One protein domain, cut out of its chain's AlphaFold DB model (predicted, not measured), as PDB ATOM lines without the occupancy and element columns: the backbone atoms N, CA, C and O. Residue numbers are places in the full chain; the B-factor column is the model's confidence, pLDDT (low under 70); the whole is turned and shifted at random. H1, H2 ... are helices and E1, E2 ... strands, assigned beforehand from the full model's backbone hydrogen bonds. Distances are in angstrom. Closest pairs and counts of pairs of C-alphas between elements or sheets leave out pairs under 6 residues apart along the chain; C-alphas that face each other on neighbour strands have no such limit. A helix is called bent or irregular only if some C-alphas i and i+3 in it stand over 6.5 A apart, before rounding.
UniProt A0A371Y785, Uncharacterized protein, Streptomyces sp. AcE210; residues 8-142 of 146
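AT A GLANCE: This is residues 8 to 142 of the 146 residues of an uncharacterized protein of Streptomyces sp. AcE210 (UniProt A0A371Y785). Three helices, H1, H2 and H3, make an up-and-down bundle, each running against the one before; H4 crosses H1, and a small three-stranded sheet packs, mainly through E2, on residues 19 to 27 of H1. Residues 91 to 103, between H4 and E1, stick out as a free loop. The printed part has 135 residues with four named helices, then three named strands; the antiparallel sheet runs E2 E1 E3, and the class is mostly helix. It is compact, with a radius of gyration of the C-alphas of 15.5 A, spanning 49 by 37 by 30 A.

HOW THE PARTS SIT: H1, residues 8 to 31, and H2, residues 37 to 51, form a helical hairpin at a shallow tilt of 22 degrees; their closest C-alphas, Arg 25 and Asp 44, are 5.8 A apart. H2 and H3, residues 59 to 68, form another, closest at the C-alphas of Ala 50 and Thr 59, 5.9 A. H4, residues 71 to 83, touches H1 at a steep tilt of 46 degrees, closest at the C-alphas of Leu 31 and Glu 72, 6.0 A. Every O i to N i+4 pair is within hydrogen-bond range in H2, H3 and H4, and 15 of 20 in H1. E1, residues 108 to 111, is antiparallel to E2, residues 118 to 121, with N 110 and O 119 at 2.8 A, and to E3, residues 139 to 141, with N 111 and O 139 at 2.9 A. H1 is on this sheet; the C-alphas of Ala 23 and Ala 118 are its closest to E2, 4.9 A.

IN THESE COORDINATES: H1 begins at C-alpha 8 (19.622, -23.886, -26.456) and measures 31.9 A; it is irregular, C-alphas 26 and 29 being 7.3 A apart. H2 measures 20.9 A and H4 18.5 A. E3 ends at C-alpha 141 (42.995, -22.361, -29.607).

THE WHOLE: The C-alphas farthest apart, Asp 56 and Pro 99, are 49.2 A apart. The printed part has no cut; the links H4 to E1 and E2 to E3 are long. The pLDDT is under 70 at residues 8, 88 to 107 and 142.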
ATOM      1  N   ASP A   8      18.308 -24.529 -26.362       66.38
ATOM      2  CA  ASP A   8      19.622 -23.886 -26.456       66.38
ATOM      3  C   ASP A   8      20.448 -24.111 -25.175       66.38
ATOM      4  O   ASP A   8      21.631 -24.437 -25.256       66.38
ATOM      5  N   GLU A   9      19.813 -24.058 -23.997       70.94
ATOM      6  CA  GLU A   9      20.464 -24.321 -22.702       70.94
ATOM      7  C   GLU A   9      20.935 -25.783 -22.576       70.94
ATOM      8  O   GLU A   9      22.036 -26.057 -22.094       70.94
ATOM      9  N   SER A  10      20.139 -26.737 -23.076       75.19
ATOM     10  CA  SER A  10      20.526 -28.152 -23.117       75.19
ATOM     11  C   SER A  10      21.729 -28.394 -24.031       75.19
ATOM     12  O   SER A  10      22.618 -29.161 -23.672       75.19
ATOM     13  N   ILE A  11      21.777 -27.746 -25.200       75.19
ATOM     14  CA  ILE A  11      22.894 -27.884 -26.148       75.19
ATOM     15  C   ILE A  11      24.175 -27.277 -25.566       75.19
ATOM     16  O   ILE A  11      25.250 -27.868 -25.693       75.19
ATOM     17  N   GLU A  12      24.074 -26.121 -24.905       79.75
ATOM     18  CA  GLU A  12      25.207 -25.504 -24.213       79.75
ATOM     19  C   GLU A  12      25.725 -26.404 -23.081       79.75
ATOM     20  O   GLU A  12      26.931 -26.641 -22.979       79.75
ATOM     21  N   SER A  13      24.821 -26.974 -22.278       87.75
ATOM     22  CA  SER A  13      25.160 -27.933 -21.221       87.75
ATOM     23  C   SER A  13      25.895 -29.161 -21.774       87.75
ATOM     24  O   SER A  13      26.973 -29.516 -21.286       87.75
ATOM     25  N   ASP A  14      25.380 -29.762 -22.848       92.12
ATOM     26  CA  ASP A  14      26.001 -30.917 -23.496       92.12
ATOM     27  C   ASP A  14      27.393 -30.575 -24.031       92.12
ATOM     28  O   ASP A  14      28.354 -31.313 -23.796       92.12
ATOM     29  N   ALA A  15      27.545 -29.420 -24.685       91.56
ATOM     30  CA  ALA A  15      28.838 -28.949 -25.172       91.56
ATOM     31  C   ALA A  15      29.859 -28.787 -24.032       91.56
ATOM     32  O   ALA A  15      31.017 -29.193 -24.180       91.56
ATOM     33  N   ARG A  16      29.436 -28.267 -22.870       92.75
ATOM     34  CA  ARG A  16      30.292 -28.156 -21.677       92.75
ATOM     35  C   ARG A  16      30.681 -29.520 -21.112       92.75
ATOM     36  O   ARG A  16      31.824 -29.689 -20.687       92.75
ATOM     37  N   ILE A  17      29.781 -30.503 -21.136       95.25
ATOM     38  CA  ILE A  17      30.076 -31.874 -20.694       95.25
ATOM     39  C   ILE A  17      31.092 -32.544 -21.623       95.25
ATOM     40  O   ILE A  17      32.039 -33.173 -21.147       95.25
ATOM     41  N   LEU A  18      30.941 -32.377 -22.938       94.88
ATOM     42  CA  LEU A  18      31.907 -32.884 -23.913       94.88
ATOM     43  C   LEU A  18      33.288 -32.262 -23.706       94.88
ATOM     44  O   LEU A  18      34.298 -32.963 -23.747       94.88
ATOM     45  N   GLU A  19      33.339 -30.959 -23.444       93.62
ATOM     46  CA  GLU A  19      34.597 -30.272 -23.177       93.62
ATOM     47  C   GLU A  19      35.245 -30.736 -21.868       93.62
ATOM     48  O   GLU A  19      36.436 -31.049 -21.839       93.62
ATOM     49  N   CYS A  20      34.448 -30.892 -20.809       95.31
ATOM     50  CA  CYS A  20      34.885 -31.468 -19.540       95.31
ATOM     51  C   CYS A  20      35.502 -32.863 -19.739       95.31
ATOM     52  O   CYS A  20      36.577 -33.151 -19.212       95.31
ATOM     53  N   ALA A  21      34.881 -33.709 -20.567       96.38
ATOM     54  CA  ALA A  21      35.387 -35.043 -20.885       96.38
ATOM     55  C   ALA A  21      36.729 -35.018 -21.627       96.38
ATOM     56  O   ALA A  21      37.607 -35.827 -21.338       96.38
ATOM     57  N   ARG A  22      36.919 -34.090 -22.570       95.31
ATOM     58  CA  ARG A  22      38.201 -33.930 -23.274       95.31
ATOM     59  C   ARG A  22      39.300 -33.461 -22.329       95.31
ATOM     60  O   ARG A  22      40.415 -33.971 -22.396       95.31
ATOM     61  N   ALA A  23      38.971 -32.508 -21.462       95.00
ATOM     62  CA  ALA A  23      39.904 -31.892 -20.533       95.00
ATOM     63  C   ALA A  23      40.304 -32.842 -19.392       95.00
ATOM     64  O   ALA A  23      41.484 -32.937 -19.058       95.00
ATOM     65  N   VAL A  24      39.365 -33.617 -18.831       95.06
ATOM     66  CA  VAL A  24      39.674 -34.537 -17.721       95.06
ATOM     67  C   VAL A  24      40.654 -35.634 -18.138       95.06
ATOM     68  O   VAL A  24      41.457 -36.071 -17.318       95.06
ATOM     69  N   ARG A  25      40.650 -36.057 -19.413       95.38
ATOM     70  CA  ARG A  25      41.593 -37.060 -19.937       95.38
ATOM     71  C   ARG A  25      43.048 -36.638 -19.748       95.38
ATOM     72  O   ARG A  25      43.880 -37.472 -19.398       95.38
ATOM     73  N   ALA A  26      43.346 -35.349 -19.920       92.31
ATOM     74  CA  ALA A  26      44.672 -34.789 -19.664       92.31
ATOM     75  C   ALA A  26      45.053 -34.820 -18.174       92.31
ATOM     76  O   ALA A  26      46.226 -34.953 -17.833       92.31
ATOM     77  N   GLU A  27      44.062 -34.731 -17.292       92.19
ATOM     78  CA  GLU A  27      44.236 -34.639 -15.842       92.19
ATOM     79  C   GLU A  27      44.256 -36.008 -15.148       92.19
ATOM     80  O   GLU A  27      44.681 -36.102 -13.994       92.19
ATOM     81  N   LEU A  28      43.867 -37.093 -15.832       93.38
ATOM     82  CA  LEU A  28      43.846 -38.450 -15.270       93.38
ATOM     83  C   LEU A  28      45.159 -38.860 -14.571       93.38
ATOM     84  O   LEU A  28      45.071 -39.436 -13.482       93.38
ATOM     85  N   PRO A  29      46.372 -38.584 -15.111       90.56
ATOM     86  CA  PRO A  29      47.632 -38.875 -14.419       90.56
ATOM     87  C   PRO A  29      47.741 -38.228 -13.038       90.56
ATOM     88  O   PRO A  29      48.271 -38.848 -12.116       90.56
ATOM     89  N   ARG A  30      47.221 -37.005 -12.897       88.81
ATOM     90  CA  ARG A  30      47.247 -36.236 -11.652       88.81
ATOM     91  C   ARG A  30      46.136 -36.668 -10.698       88.81
ATOM     92  O   ARG A  30      46.405 -36.835  -9.516       88.81
ATOM     93  N   LEU A  31      44.919 -36.869 -11.208       91.19
ATOM     94  CA  LEU A  31      43.729 -37.164 -10.401       91.19
ATOM     95  C   LEU A  31      43.751 -38.567  -9.790       91.19
ATOM     96  O   LEU A  31      43.433 -38.734  -8.622       91.19
ATOM     97  N   ILE A  32      44.141 -39.571 -10.573       91.69
ATOM     98  CA  ILE A  32      44.138 -40.981 -10.147       91.69
ATOM     99  C   ILE A  32      45.502 -41.397  -9.567       91.69
ATOM    100  O   ILE A  32      45.648 -42.436  -8.923       91.69
ATOM    101  N   GLY A  33      46.526 -40.574  -9.792       83.94
ATOM    102  CA  GLY A  33      47.880 -40.793  -9.310       83.94
ATOM    103  C   GLY A  33      48.707 -41.770 -10.162       83.94
ATOM    104  O   GLY A  33      48.199 -42.496 -11.031       83.94
ATOM    105  N   PRO A  34      50.032 -41.810  -9.928       80.31
ATOM    106  CA  PRO A  34      50.970 -42.533 -10.784       80.31
ATOM    107  C   PRO A  34      50.857 -44.059 -10.657       80.31
ATOM    108  O   PRO A  34      51.042 -44.762 -11.652       80.31
ATOM    109  N   LEU A  35      50.509 -44.565  -9.469       82.00
ATOM    110  CA  LEU A  35      50.508 -45.998  -9.146       82.00
ATOM    111  C   LEU A  35      49.314 -46.766  -9.739       82.00
ATOM    112  O   LEU A  35      49.405 -47.972  -9.936       82.00
ATOM    113  N   ALA A  36      48.221 -46.082 -10.080       91.50
ATOM    114  CA  ALA A  36      46.999 -46.692 -10.603       91.50
ATOM    115  C   ALA A  36      46.936 -46.649 -12.147       91.50
ATOM    116  O   ALA A  36      45.950 -46.223 -12.747       91.50
ATOM    117  N   ALA A  37      48.016 -47.078 -12.811       90.44
ATOM    118  CA  ALA A  37      48.168 -46.963 -14.266       90.44
ATOM    119  C   ALA A  37      47.086 -47.702 -15.072       90.44
ATOM    120  O   ALA A  37      46.602 -47.170 -16.072       90.44
ATOM    121  N   GLU A  38      46.683 -48.893 -14.628       93.31
ATOM    122  CA  GLU A  38      45.623 -49.673 -15.279       93.31
ATOM    123  C   GLU A  38      44.275 -48.958 -15.192       93.31
ATOM    124  O   GLU A  38      43.605 -48.787 -16.210       93.31
ATOM    125  N   ARG A  39      43.931 -48.440 -14.006       93.69
ATOM    126  CA  ARG A  39      42.681 -47.706 -13.790       93.69
ATOM    127  C   ARG A  39      42.614 -46.432 -14.626       93.69
ATOM    128  O   ARG A  39      41.589 -46.154 -15.239       93.69
ATOM    129  N   ARG A  40      43.720 -45.686 -14.730       94.12
ATOM    130  CA  ARG A  40      43.797 -44.521 -15.630       94.12
ATOM    131  C   ARG A  40      43.549 -44.894 -17.079       94.12
ATOM    132  O   ARG A  40      42.819 -44.192 -17.767       94.12
ATOM    133  N   ARG A  41      44.174 -45.978 -17.545       93.56
ATOM    134  CA  ARG A  41      44.022 -46.440 -18.926       93.56
ATOM    135  C   ARG A  41      42.582 -46.848 -19.211       93.56
ATOM    136  O   ARG A  41      42.079 -46.547 -20.288       93.56
ATOM    137  N   GLU A  42      41.930 -47.512 -18.264       95.81
ATOM    138  CA  GLU A  42      40.517 -47.877 -18.360       95.81
ATOM    139  C   GLU A  42      39.626 -46.631 -18.481       95.81
ATOM    140  O   GLU A  42      38.855 -46.522 -19.432       95.81
ATOM    141  N   LEU A  43      39.789 -45.658 -17.577       96.19
ATOM    142  CA  LEU A  43      39.033 -44.399 -17.597       96.19
ATOM    143  C   LEU A  43      39.262 -43.606 -18.892       96.19
ATOM    144  O   LEU A  43      38.295 -43.170 -19.515       96.19
ATOM    145  N   ASP A  44      40.517 -43.468 -19.332       96.06
ATOM    146  CA  ASP A  44      40.852 -42.797 -20.594       96.06
ATOM    147  C   ASP A  44      40.209 -43.505 -21.791       96.06
ATOM    148  O   ASP A  44      39.623 -42.856 -22.654       96.06
ATOM    149  N   THR A  45      40.241 -44.841 -21.807       95.69
ATOM    150  CA  THR A  45      39.627 -45.645 -22.871       95.69
ATOM    151  C   THR A  45      38.116 -45.439 -22.918       95.69
ATOM    152  O   THR A  45      37.564 -45.254 -24.002       95.69
ATOM    153  N   HIS A  46      37.436 -45.443 -21.770       96.12
ATOM    154  CA  HIS A  46      35.990 -45.221 -21.720       96.12
ATOM    155  C   HIS A  46      35.607 -43.813 -22.196       96.12
ATOM    156  O   HIS A  46      34.655 -43.669 -22.965       96.12
ATOM    157  N   LEU A  47      36.368 -42.786 -21.802       96.19
ATOM    158  CA  LEU A  47      36.147 -41.414 -22.265       96.19
ATOM    159  C   LEU A  47      36.406 -41.279 -23.770       96.19
ATOM    160  O   LEU A  47      35.560 -40.740 -24.478       96.19
ATOM    161  N   ALA A  48      37.516 -41.825 -24.275       94.94
ATOM    162  CA  ALA A  48      37.846 -41.818 -25.702       94.94
ATOM    163  C   ALA A  48      36.765 -42.517 -26.541       94.94
ATOM    164  O   ALA A  48      36.317 -42.001 -27.561       94.94
ATOM    165  N   GLN A  49      36.287 -43.681 -26.093       94.19
ATOM    166  CA  GLN A  49      35.232 -44.422 -26.787       94.19
ATOM    167  C   GLN A  49      33.898 -43.674 -26.804       94.19
ATOM    168  O   GLN A  49      33.167 -43.772 -27.789       94.19
ATOM    169  N   ALA A  50      33.565 -42.952 -25.731       93.81
ATOM    170  CA  ALA A  50      32.369 -42.121 -25.699       93.81
ATOM    171  C   ALA A  50      32.510 -40.909 -26.637       93.81
ATOM    172  O   ALA A  50      31.596 -40.635 -27.412       93.81
ATOM    173  N   LEU A  51      33.669 -40.243 -26.630       93.06
ATOM    174  CA  LEU A  51      33.979 -39.096 -27.493       93.06
ATOM    175  C   LEU A  51      34.088 -39.466 -28.980       93.06
ATOM    176  O   LEU A  51      33.770 -38.653 -29.838       93.06
ATOM    177  N   ALA A  52      34.452 -40.701 -29.317       91.69
ATOM    178  CA  ALA A  52      34.441 -41.174 -30.703       91.69
ATOM    179  C   ALA A  52      33.020 -41.360 -31.277       91.69
ATOM    180  O   ALA A  52      32.862 -41.554 -32.480       91.69
ATOM    181  N   ARG A  53      31.981 -41.330 -30.431       88.50
ATOM    182  CA  ARG A  53      30.572 -41.563 -30.800       88.50
ATOM    183  C   ARG A  53      29.712 -40.307 -30.662       88.50
ATOM    184  O   ARG A  53      28.528 -40.383 -30.333       88.50
ATOM    185  N   LEU A  54      30.310 -39.136 -30.879       81.75
ATOM    186  CA  LEU A  54      29.587 -37.865 -30.878       81.75
ATOM    187  C   LEU A  54      28.408 -37.919 -31.862       81.75
ATOM    188  O   LEU A  54      28.582 -38.247 -33.032       81.75
ATOM    189  N   GLY A  55      27.209 -37.606 -31.368       78.94
ATOM    190  CA  GLY A  55      25.957 -37.687 -32.127       78.94
ATOM    191  C   GLY A  55      25.107 -38.929 -31.834       78.94
ATOM    192  O   GLY A  55      23.909 -38.907 -32.113       78.94
ATOM    193  N   ASP A  56      25.666 -39.970 -31.206       86.44
ATOM    194  CA  ASP A  56      24.866 -41.097 -30.720       86.44
ATOM    195  C   ASP A  56      24.040 -40.675 -29.499       86.44
ATOM    196  O   ASP A  56      24.569 -40.082 -28.549       86.44
ATOM    197  N   ALA A  57      22.769 -41.084 -29.467       85.69
ATOM    198  CA  ALA A  57      21.937 -40.962 -28.274       85.69
ATOM    199  C   ALA A  57      22.607 -41.666 -27.076       85.69
ATOM    200  O   ALA A  57      23.120 -42.787 -27.193       85.69
ATOM    201  N   GLY A  58      22.620 -41.017 -25.912       88.38
ATOM    202  CA  GLY A  58      23.241 -41.571 -24.707       88.38
ATOM    203  C   GLY A  58      24.726 -41.231 -24.522       88.38
ATOM    204  O   GLY A  58      25.355 -41.756 -23.602       88.38
ATOM    205  N   THR A  59      25.347 -40.458 -25.421       92.12
ATOM    206  CA  THR A  59      26.786 -40.146 -25.329       92.12
ATOM    207  C   THR A  59      27.118 -39.276 -24.125       92.12
ATOM    208  O   THR A  59      28.079 -39.572 -23.411       92.12
ATOM    209  N   VAL A  60      26.293 -38.266 -23.852       93.81
ATOM    210  CA  VAL A  60      26.446 -37.384 -22.689       93.81
ATOM    211  C   VAL A  60      26.280 -38.174 -21.391       93.81
ATOM    212  O   VAL A  60      27.109 -38.072 -20.490       93.81
ATOM    213  N   GLU A  61      25.292 -39.061 -21.322       93.75
ATOM    214  CA  GLU A  61      25.046 -39.932 -20.173       93.75
ATOM    215  C   GLU A  61      26.215 -40.892 -19.932       93.75
ATOM    216  O   GLU A  61      26.638 -41.082 -18.793       93.75
ATOM    217  N   ARG A  62      26.786 -41.469 -20.999       95.00
ATOM    218  CA  ARG A  62      27.987 -42.316 -20.907       95.00
ATOM    219  C   ARG A  62      29.181 -41.555 -20.346       95.00
ATOM    220  O   ARG A  62      29.871 -42.081 -19.477       95.00
ATOM    221  N   ILE A  63      29.396 -40.325 -20.799       96.44
ATOM    222  CA  ILE A  63      30.447 -39.452 -20.271       96.44
ATOM    223  C   ILE A  63      30.204 -39.155 -18.790       96.44
ATOM    224  O   ILE A  63      31.103 -39.359 -17.974       96.44
ATOM    225  N   LEU A  64      28.990 -38.738 -18.422       95.88
ATOM    226  CA  LEU A  64      28.634 -38.431 -17.036       95.88
ATOM    227  C   LEU A  64      28.830 -39.639 -16.114       95.88
ATOM    228  O   LEU A  64      29.353 -39.475 -15.013       95.88
ATOM    229  N   MET A  65      28.491 -40.852 -16.562       96.56
ATOM    230  CA  MET A  65      28.756 -42.078 -15.800       96.56
ATOM    231  C   MET A  65      30.250 -42.263 -15.505       96.56
ATOM    232  O   MET A  65      30.605 -42.612 -14.379       96.56
ATOM    233  N   VAL A  66      31.133 -41.994 -16.473       96.69
ATOM    234  CA  VAL A  66      32.585 -42.079 -16.245       96.69
ATOM    235  C   VAL A  66      33.058 -40.965 -15.306       96.69
ATOM    236  O   VAL A  66      33.779 -41.251 -14.352       96.69
ATOM    237  N   LEU A  67      32.607 -39.721 -15.504       95.56
ATOM    238  CA  LEU A  67      32.965 -38.586 -14.640       95.56
ATOM    239  C   LEU A  67      32.526 -38.789 -13.182       95.56
ATOM    240  O   LEU A  67      33.193 -38.326 -12.264       95.56
ATOM    241  N   GLN A  68      31.423 -39.500 -12.949       95.19
ATOM    242  CA  GLN A  68      30.909 -39.776 -11.606       95.19
ATOM    243  C   GLN A  68      31.499 -41.038 -10.959       95.19
ATOM    244  O   GLN A  68      31.274 -41.251  -9.760       95.19
ATOM    245  N   SER A  69      32.240 -41.851 -11.723       95.25
ATOM    246  CA  SER A  69      32.733 -43.166 -11.290       95.25
ATOM    247  C   SER A  69      33.793 -43.108 -10.191       95.25
ATOM    248  O   SER A  69      33.875 -44.041  -9.398       95.25
ATOM    249  N   GLU A  70      34.541 -42.005 -10.101       94.12
ATOM    250  CA  GLU A  70      35.567 -41.780  -9.082       94.12
ATOM    251  C   GLU A  70      35.308 -40.460  -8.335       94.12
ATOM    252  O   GLU A  70      34.898 -39.475  -8.964       94.12
ATOM    253  N   PRO A  71      35.541 -40.391  -7.010       93.31
ATOM    254  CA  PRO A  71      35.373 -39.157  -6.236       93.31
ATOM    255  C   PRO A  71      36.202 -37.975  -6.762       93.31
ATOM    256  O   PRO A  71      35.706 -36.846  -6.821       93.31
ATOM    257  N   GLU A  72      37.445 -38.226  -7.171       92.94
ATOM    258  CA  GLU A  72      38.385 -37.221  -7.672       92.94
ATOM    259  C   GLU A  72      37.916 -36.647  -9.012       92.94
ATOM    260  O   GLU A  72      37.894 -35.427  -9.188       92.94
ATOM    261  N   LEU A  73      37.465 -37.511  -9.930       94.12
ATOM    262  CA  LEU A  73      36.897 -37.096 -11.218       94.12
ATOM    263  C   LEU A  73      35.618 -36.295 -11.010       94.12
ATOM    264  O   LEU A  73      35.453 -35.253 -11.636       94.12
ATOM    265  N   ARG A  74      34.740 -36.737 -10.106       95.12
ATOM    266  CA  ARG A  74      33.477 -36.051  -9.819       95.12
ATOM    267  C   ARG A  74      33.713 -34.638  -9.300       95.12
ATOM    268  O   ARG A  74      33.051 -33.703  -9.739       95.12
ATOM    269  N   THR A  75      34.663 -34.495  -8.380       93.75
ATOM    270  CA  THR A  75      35.016 -33.208  -7.770       93.75
ATOM    271  C   THR A  75      35.621 -32.269  -8.810       93.75
ATOM    272  O   THR A  75      35.202 -31.121  -8.938       93.75
ATOM    273  N   TRP A  76      36.563 -32.779  -9.604       94.44
ATOM    274  CA  TRP A  76      37.193 -32.023 -10.678       94.44
ATOM    275  C   TRP A  76      36.187 -31.611 -11.765       94.44
ATOM    276  O   TRP A  76      36.182 -30.462 -12.200       94.44
ATOM    277  N   ALA A  77      35.297 -32.520 -12.170       94.50
ATOM    278  CA  ALA A  77      34.294 -32.266 -13.197       94.50
ATOM    279  C   ALA A  77      33.266 -31.229 -12.741       94.50
ATOM    280  O   ALA A  77      32.914 -30.356 -13.527       94.50
ATOM    281  N   ALA A  78      32.822 -31.281 -11.480       92.88
ATOM    282  CA  ALA A  78      31.939 -30.263 -10.915       92.88
ATOM    283  C   ALA A  78      32.578 -28.866 -10.995       92.88
ATOM    284  O   ALA A  78      31.947 -27.932 -11.481       92.88
ATOM    285  N   TYR A  79      33.858 -28.755 -10.625       90.94
ATOM    286  CA  TYR A  79      34.607 -27.503 -10.733       90.94
ATOM    287  C   TYR A  79      34.700 -26.993 -12.178       90.94
ATOM    288  O   TYR A  79      34.456 -25.818 -12.455       90.94
ATOM    289  N   PHE A  80      35.052 -27.872 -13.119       92.25
ATOM    290  CA  PHE A  80      35.181 -27.508 -14.530       92.25
ATOM    291  C   PHE A  80      33.832 -27.092 -15.133       92.25
ATOM    292  O   PHE A  80      33.749 -26.117 -15.879       92.25
ATOM    293  N   LEU A  81      32.752 -27.802 -14.802       91.69
ATOM    294  CA  LEU A  81      31.400 -27.483 -15.262       91.69
ATOM    295  C   LEU A  81      30.836 -26.209 -14.625       91.69
ATOM    296  O   LEU A  81      29.918 -25.623 -15.183       91.69
ATOM    297  N   GLU A  82      31.381 -25.750 -13.501       88.56
ATOM    298  CA  GLU A  82      31.055 -24.445 -12.928       88.56
ATOM    299  C   GLU A  82      31.867 -23.339 -13.618       88.56
ATOM    300  O   GLU A  82      31.302 -22.409 -14.190       88.56
ATOM    301  N   THR A  83      33.191 -23.489 -13.660       85.19
ATOM    302  CA  THR A  83      34.128 -22.407 -14.018       85.19
ATOM    303  C   THR A  83      34.562 -22.371 -15.484       85.19
ATOM    304  O   THR A  83      35.123 -21.377 -15.937       85.19
ATOM    305  N   GLY A  84      34.347 -23.453 -16.235       86.12
ATOM    306  CA  GLY A  84      34.798 -23.612 -17.622       86.12
ATOM    307  C   GLY A  84      36.303 -23.860 -17.785       86.12
ATOM    308  O   GLY A  84      36.789 -23.912 -18.915       86.12
ATOM    309  N   THR A  85      37.057 -24.004 -16.688       83.69
ATOM    310  CA  THR A  85      38.512 -24.219 -16.715       83.69
ATOM    311  C   THR A  85      38.952 -25.225 -15.646       83.69
ATOM    312  O   THR A  85      38.257 -25.400 -14.644       83.69
ATOM    313  N   PRO A  86      40.087 -25.931 -15.819       84.25
ATOM    314  CA  PRO A  86      40.567 -26.843 -14.785       84.25
ATOM    315  C   PRO A  86      41.015 -26.095 -13.507       84.25
ATOM    316  O   PRO A  86      41.531 -24.980 -13.607       84.25
ATOM    317  N   PRO A  87      40.933 -26.715 -12.311       75.88
ATOM    318  CA  PRO A  87      41.287 -26.073 -11.034       75.88
ATOM    319  C   PRO A  87      42.735 -25.571 -10.950       75.88
ATOM    320  O   PRO A  87      43.023 -24.562 -10.316       75.88
ATOM    321  N   LEU A  88      43.667 -26.240 -11.637       69.44
ATOM    322  CA  LEU A  88      45.090 -25.885 -11.603       69.44
ATOM    323  C   LEU A  88      45.371 -24.466 -12.149       69.44
ATOM    324  O   LEU A  88      46.442 -23.913 -11.922       69.44
ATOM    325  N   TYR A  89      44.412 -23.878 -12.869       61.50
ATOM    326  CA  TYR A  89      44.519 -22.567 -13.516       61.50
ATOM    327  C   TYR A  89      43.854 -21.441 -12.722       61.50
ATOM    328  O   TYR A  89      44.035 -20.265 -13.039       61.50
ATOM    329  N   THR A  90      43.094 -21.797 -11.690       55.06
ATOM    330  CA  THR A  90      42.361 -20.879 -10.814       55.06
ATOM    331  C   THR A  90      42.911 -20.887  -9.390       55.06
ATOM    332  O   THR A  90      42.785 -19.881  -8.692       55.06
ATOM    333  N   GLU A  91      43.598 -21.959  -8.981       51.44
ATOM    334  CA  GLU A  91      44.381 -22.055  -7.746       51.44
ATOM    335  C   GLU A  91      45.658 -21.197  -7.829       51.44
ATOM    336  O   GLU A  91      46.792 -21.670  -7.760       51.44
ATOM    337  N   ARG A  92      45.491 -19.875  -7.930       46.75
ATOM    338  CA  ARG A  92      46.507 -18.951  -7.426       46.75
ATOM    339  C   ARG A  92      46.433 -19.020  -5.901       46.75
ATOM    340  O   ARG A  92      45.667 -18.273  -5.301       46.75
ATOM    341  N   GLY A  93      47.155 -19.952  -5.275       49.03
ATOM    342  CA  GLY A  93      47.210 -20.045  -3.809       49.03
ATOM    343  C   GLY A  93      47.458 -18.674  -3.176       49.03
ATOM    344  O   GLY A  93      48.252 -17.926  -3.734       49.03
ATOM    345  N   ASP A  94      46.741 -18.332  -2.096       45.56
ATOM    346  CA  ASP A  94      46.778 -17.091  -1.283       45.56
ATOM    347  C   ASP A  94      47.071 -15.761  -2.013       45.56
ATOM    348  O   ASP A  94      47.466 -14.763  -1.402       45.56
ATOM    349  N   TYR A  95      46.888 -15.708  -3.331       52.38
ATOM    350  CA  TYR A  95      47.248 -14.556  -4.131       52.38
ATOM    351  C   TYR A  95      46.129 -13.545  -3.996       52.38
ATOM    352  O   TYR A  95      45.109 -13.613  -4.680       52.38
ATOM    353  N   GLN A  96      46.336 -12.585  -3.107       56.41
ATOM    354  CA  GLN A  96      45.518 -11.394  -3.063       56.41
ATOM    355  C   GLN A  96      45.970 -10.482  -4.214       56.41
ATOM    356  O   GLN A  96      47.090  -9.960  -4.159       56.41
ATOM    357  N   PRO A  97      45.164 -10.304  -5.279       58.28
ATOM    358  CA  PRO A  97      45.528  -9.388  -6.347       58.28
ATOM    359  C   PRO A  97      45.743  -7.996  -5.750       58.28
ATOM    360  O   PRO A  97      44.975  -7.541  -4.897       58.28
ATOM    361  N   LEU A  98      46.809  -7.323  -6.187       65.56
ATOM    362  CA  LEU A  98      47.010  -5.917  -5.854       65.56
ATOM    363  C   LEU A  98      45.765  -5.126  -6.289       65.56
ATOM    364  O   LEU A  98      45.191  -5.442  -7.333       65.56
ATOM    365  N   PRO A  99      45.346  -4.101  -5.526       60.50
ATOM    366  CA  PRO A  99      44.220  -3.264  -5.913       60.50
ATOM    367  C   PRO A  99      44.458  -2.671  -7.310       60.50
ATOM    368  O   PRO A  99      45.387  -1.897  -7.530       60.50
ATOM    369  N   GLY A 100      43.618  -3.089  -8.254       57.03
ATOM    370  CA  GLY A 100      43.700  -2.793  -9.679       57.03
ATOM    371  C   GLY A 100      42.858  -3.801 -10.465       57.03
ATOM    372  O   GLY A 100      42.595  -4.903  -9.985       57.03
ATOM    373  N   SER A 101      42.410  -3.437 -11.666       56.09
ATOM    374  CA  SER A 101      41.719  -4.352 -12.583       56.09
ATOM    375  C   SER A 101      42.733  -5.299 -13.234       56.09
ATOM    376  O   SER A 101      43.054  -5.175 -14.414       56.09
ATOM    377  N   GLY A 102      43.324  -6.193 -12.445       50.75
ATOM    378  CA  GLY A 102      44.108  -7.293 -12.988       50.75
ATOM    379  C   GLY A 102      43.153  -8.289 -13.628       50.75
ATOM    380  O   GLY A 102      42.531  -9.071 -12.914       50.75
ATOM    381  N   GLU A 103      42.996  -8.242 -14.950       55.97
ATOM    382  CA  GLU A 103      42.227  -9.261 -15.663       55.97
ATOM    383  C   GLU A 103      42.891 -10.632 -15.506       55.97
ATOM    384  O   GLU A 103      44.119 -10.780 -15.561       55.97
ATOM    385  N   ALA A 104      42.063 -11.655 -15.296       55.88
ATOM    386  CA  ALA A 104      42.514 -13.030 -15.348       55.88
ATOM    387  C   ALA A 104      42.965 -13.331 -16.781       55.88
ATOM    388  O   ALA A 104      42.170 -13.268 -17.715       55.88
ATOM    389  N   VAL A 105      44.247 -13.650 -16.963       57.38
ATOM    390  CA  VAL A 105      44.744 -14.113 -18.261       57.38
ATOM    391  C   VAL A 105      44.202 -15.529 -18.477       57.38
ATOM    392  O   VAL A 105      44.522 -16.405 -17.669       57.38
ATOM    393  N   PRO A 106      43.389 -15.772 -19.521       62.88
ATOM    394  CA  PRO A 106      42.845 -17.097 -19.775       62.88
ATOM    395  C   PRO A 106      43.975 -18.090 -20.061       62.88
ATOM    396  O   PRO A 106      44.955 -17.776 -20.744       62.88
ATOM    397  N   ALA A 107      43.840 -19.303 -19.526       68.81
ATOM    398  CA  ALA A 107      44.793 -20.377 -19.765       68.81
ATOM    399  C   ALA A 107      44.879 -20.682 -21.268       68.81
ATOM    400  O   ALA A 107      43.860 -20.796 -21.949       68.81
ATOM    401  N   THR A 108      46.097 -20.833 -21.799       84.50
ATOM    402  CA  THR A 108      46.266 -21.233 -23.202       84.50
ATOM    403  C   THR A 108      45.748 -22.662 -23.378       84.50
ATOM    404  O   THR A 108      46.307 -23.586 -22.784       84.50
ATOM    405  N   ARG A 109      44.707 -22.843 -24.198       89.06
ATOM    406  CA  ARG A 109      44.099 -24.145 -24.508       89.06
ATOM    407  C   ARG A 109      44.642 -24.693 -25.829       89.06
ATOM    408  O   ARG A 109      44.935 -23.937 -26.757       89.06
ATOM    409  N   TYR A 110      44.795 -26.008 -25.894       91.69
ATOM    410  CA  TYR A 110      45.167 -26.752 -27.087       91.69
ATOM    411  C   TYR A 110      44.189 -27.905 -27.296       91.69
ATOM    412  O   TYR A 110      43.890 -28.634 -26.351       91.69
ATOM    413  N   SER A 111      43.743 -28.123 -28.530       93.00
ATOM    414  CA  SER A 111      42.799 -29.188 -28.863       93.00
ATOM    415  C   SER A 111      43.301 -30.092 -29.983       93.00
ATOM    416  O   SER A 111      44.098 -29.717 -30.848       93.00
ATOM    417  N   CYS A 112      42.872 -31.350 -29.933       93.00
ATOM    418  CA  CYS A 112      43.077 -32.293 -31.018       93.00
ATOM    419  C   CYS A 112      42.222 -31.868 -32.227       93.00
ATOM    420  O   CYS A 112      41.043 -31.580 -32.027       93.00
ATOM    421  N   PRO A 113      42.755 -31.908 -33.464       91.75
ATOM    422  CA  PRO A 113      41.971 -31.630 -34.673       91.75
ATOM    423  C   PRO A 113      40.726 -32.518 -34.835       91.75
ATOM    424  O   PRO A 113      39.749 -32.096 -35.437       91.75
ATOM    425  N   GLU A 114      40.747 -33.722 -34.259       89.12
ATOM    426  CA  GLU A 114      39.622 -34.670 -34.246       89.12
ATOM    427  C   GLU A 114      38.675 -34.457 -33.045       89.12
ATOM    428  O   GLU A 114      37.830 -35.295 -32.751       89.12
ATOM    429  N   HIS A 115      38.843 -33.367 -32.287       87.88
ATOM    430  CA  HIS A 115      38.024 -33.005 -31.122       87.88
ATOM    431  C   HIS A 115      37.901 -34.095 -30.038       87.88
ATOM    432  O   HIS A 115      36.900 -34.184 -29.328       87.88
ATOM    433  N   ASP A 116      38.943 -34.907 -29.878       91.88
ATOM    434  CA  ASP A 116      38.977 -36.042 -28.945       91.88
ATOM    435  C   ASP A 116      39.680 -35.722 -27.611       91.88
ATOM    436  O   ASP A 116      39.369 -36.291 -26.564       91.88
ATOM    437  N   PHE A 117      40.624 -34.785 -27.624       93.31
ATOM    438  CA  PHE A 117      41.477 -34.472 -26.479       93.31
ATOM    439  C   PHE A 117      41.717 -32.968 -26.386       93.31
ATOM    440  O   PHE A 117      41.963 -32.326 -27.411       93.31
ATOM    441  N   ALA A 118      41.671 -32.429 -25.168       92.94
ATOM    442  CA  ALA A 118      41.965 -31.033 -24.875       92.94
ATOM    443  C   ALA A 118      42.998 -30.958 -23.752       92.94
ATOM    444  O   ALA A 118      42.934 -31.703 -22.775       92.94
ATOM    445  N   TRP A 119      43.958 -30.056 -23.905       92.25
ATOM    446  CA  TRP A 119      45.025 -29.835 -22.947       92.25
ATOM    447  C   TRP A 119      45.181 -28.346 -22.686       92.25
ATOM    448  O   TRP A 119      45.232 -27.534 -23.610       92.25
ATOM    449  N   TYR A 120      45.267 -27.990 -21.415       88.12
ATOM    450  CA  TYR A 120      45.520 -26.627 -20.979       88.12
ATOM    451  C   TYR A 120      46.996 -26.530 -20.610       88.12
ATOM    452  O   TYR A 120      47.555 -27.466 -20.043       88.12
ATOM    453  N   ARG A 121      47.641 -25.419 -20.964       85.62
ATOM    454  CA  ARG A 121      49.056 -25.204 -20.650       85.62
ATOM    455  C   ARG A 121      49.203 -24.464 -19.330       85.62
ATOM    456  O   ARG A 121      48.944 -23.260 -19.287       85.62
ATOM    457  N   ALA A 122      49.652 -25.170 -18.292       76.00
ATOM    458  CA  ALA A 122      49.892 -24.612 -16.958       76.00
ATOM    459  C   ALA A 122      51.132 -23.716 -16.914       76.00
ATOM    460  O   ALA A 122      51.081 -22.611 -16.376       76.00
ATOM    461  N   PHE A 123      52.225 -24.165 -17.533       75.44
ATOM    462  CA  PHE A 123      53.513 -23.479 -17.498       75.44
ATOM    463  C   PHE A 123      54.030 -23.189 -18.911       75.44
ATOM    464  O   PHE A 123      53.790 -23.945 -19.851       75.44
ATOM    465  N   LEU A 124      54.716 -22.057 -19.095       77.12
ATOM    466  CA  LEU A 124      55.174 -21.613 -20.422       77.12
ATOM    467  C   LEU A 124      56.260 -22.514 -21.028       77.12
ATOM    468  O   LEU A 124      56.420 -22.514 -22.249       77.12
ATOM    469  N   ASP A 125      56.990 -23.243 -20.193       79.81
ATOM    470  CA  ASP A 125      58.072 -24.160 -20.547       79.81
ATOM    471  C   ASP A 125      57.597 -25.595 -20.818       79.81
ATOM    472  O   ASP A 125      58.381 -26.412 -21.301       79.81
ATOM    473  N   GLU A 126      56.320 -25.899 -20.576       81.38
ATOM    474  CA  GLU A 126      55.741 -27.206 -20.867       81.38
ATOM    475  C   GLU A 126      55.265 -27.270 -22.333       81.38
ATOM    476  O   GLU A 126      54.330 -26.554 -22.723       81.38
ATOM    477  N   PRO A 127      55.902 -28.094 -23.190       87.00
ATOM    478  CA  PRO A 127      55.454 -28.252 -24.564       87.00
ATOM    479  C   PRO A 127      54.127 -29.030 -24.604       87.00
ATOM    480  O   PRO A 127      53.991 -30.022 -23.885       87.00
ATOM    481  N   PRO A 128      53.171 -28.654 -25.478       89.00
ATOM    482  CA  PRO A 128      51.927 -29.400 -25.620       89.00
ATOM    483  C   PRO A 128      52.195 -30.869 -25.978       89.00
ATOM    484  O   PRO A 128      52.981 -31.138 -26.898       89.00
ATOM    485  N   PRO A 129      51.542 -31.828 -25.300       92.62
ATOM    486  CA  PRO A 129      51.660 -33.233 -25.652       92.62
ATOM    487  C   PRO A 129      50.991 -33.513 -27.006       92.62
ATOM    488  O   PRO A 129      50.302 -32.674 -27.586       92.62
ATOM    489  N   ARG A 130      51.178 -34.729 -27.524       93.50
ATOM    490  CA  ARG A 130      50.384 -35.236 -28.654       93.50
ATOM    491  C   ARG A 130      49.059 -35.800 -28.151       93.50
ATOM    492  O   ARG A 130      48.983 -36.276 -27.022       93.50
ATOM    493  N   CYS A 131      48.040 -35.804 -29.009       93.06
ATOM    494  CA  CYS A 131      46.790 -36.506 -28.724       93.06
ATOM    495  C   CYS A 131      47.082 -37.999 -28.462       93.06
ATOM    496  O   CYS A 131      47.703 -38.636 -29.319       93.06
ATOM    497  N   PRO A 132      46.640 -38.575 -27.328       91.00
ATOM    498  CA  PRO A 132      46.923 -39.970 -26.986       91.00
ATOM    499  C   PRO A 132      46.203 -40.972 -27.901       91.00
ATOM    500  O   PRO A 132      46.692 -42.083 -28.084       91.00
ATOM    501  N   THR A 133      45.078 -40.577 -28.503       92.06
ATOM    502  CA  THR A 133      44.278 -41.434 -29.393       92.06
ATOM    503  C   THR A 133      44.817 -41.434 -30.823       92.06
ATOM    504  O   THR A 133      45.026 -42.493 -31.407       92.06
ATOM    505  N   HIS A 134      45.066 -40.250 -31.390       91.69
ATOM    506  CA  HIS A 134      45.389 -40.086 -32.815       91.69
ATOM    507  C   HIS A 134      46.876 -39.798 -33.091       91.69
ATOM    508  O   HIS A 134      47.324 -39.853 -34.233       91.69
ATOM    509  N   GLY A 135      47.663 -39.438 -32.071       90.50
ATOM    510  CA  GLY A 135      49.083 -39.086 -32.215       90.50
ATOM    511  C   GLY A 135      49.358 -37.717 -32.862       90.50
ATOM    512  O   GLY A 135      50.521 -37.333 -33.040       90.50
ATOM    513  N   HIS A 136      48.316 -36.954 -33.204       91.81
ATOM    514  CA  HIS A 136      48.438 -35.616 -33.784       91.81
ATOM    515  C   HIS A 136      49.011 -34.596 -32.793       91.81
ATOM    516  O   HIS A 136      48.830 -34.713 -31.578       91.81
ATOM    517  N   ALA A 137      49.695 -33.581 -33.326       93.00
ATOM    518  CA  ALA A 137      50.027 -32.390 -32.554       93.00
ATOM    519  C   ALA A 137      48.735 -31.629 -32.225       93.00
ATOM    520  O   ALA A 137      47.850 -31.531 -33.077       93.00
ATOM    521  N   LEU A 138      48.624 -31.120 -30.999       93.38
ATOM    522  CA  LEU A 138      47.472 -30.320 -30.592       93.38
ATOM    523  C   LEU A 138      47.588 -28.907 -31.176       93.38
ATOM    524  O   LEU A 138      48.671 -28.314 -31.172       93.38
ATOM    525  N   ALA A 139      46.481 -28.375 -31.682       92.00
ATOM    526  CA  ALA A 139      46.397 -27.018 -32.203       92.00
ATOM    527  C   ALA A 139      46.089 -26.051 -31.059       92.00
ATOM    528  O   ALA A 139      45.239 -26.345 -30.223       92.00
ATOM    529  N   ARG A 140      46.777 -24.905 -31.009       89.81
ATOM    530  CA  ARG A 140      46.438 -23.847 -30.052       89.81
ATOM    531  C   ARG A 140      45.080 -23.277 -30.425       89.81
ATOM    532  O   ARG A 140      44.869 -22.919 -31.581       89.81
ATOM    533  N   GLU A 141      44.209 -23.139 -29.446       82.81
ATOM    534  CA  GLU A 141      42.995 -22.361 -29.607       82.81
ATOM    535  C   GLU A 141      43.281 -20.965 -29.090       82.81
ATOM    536  O   GLU A 141      43.666 -20.768 -27.933       82.81
ATOM    537  N   ASP A 142      43.167 -19.996 -29.990       64.69
ATOM    538  CA  ASP A 142      43.242 -18.608 -29.585       64.69
ATOM    539  C   ASP A 142      42.005 -18.296 -28.729       64.69
ATOM    540  O   ASP A 142      40.900 -18.743 -29.064       64.69
TER     541      ASP A 142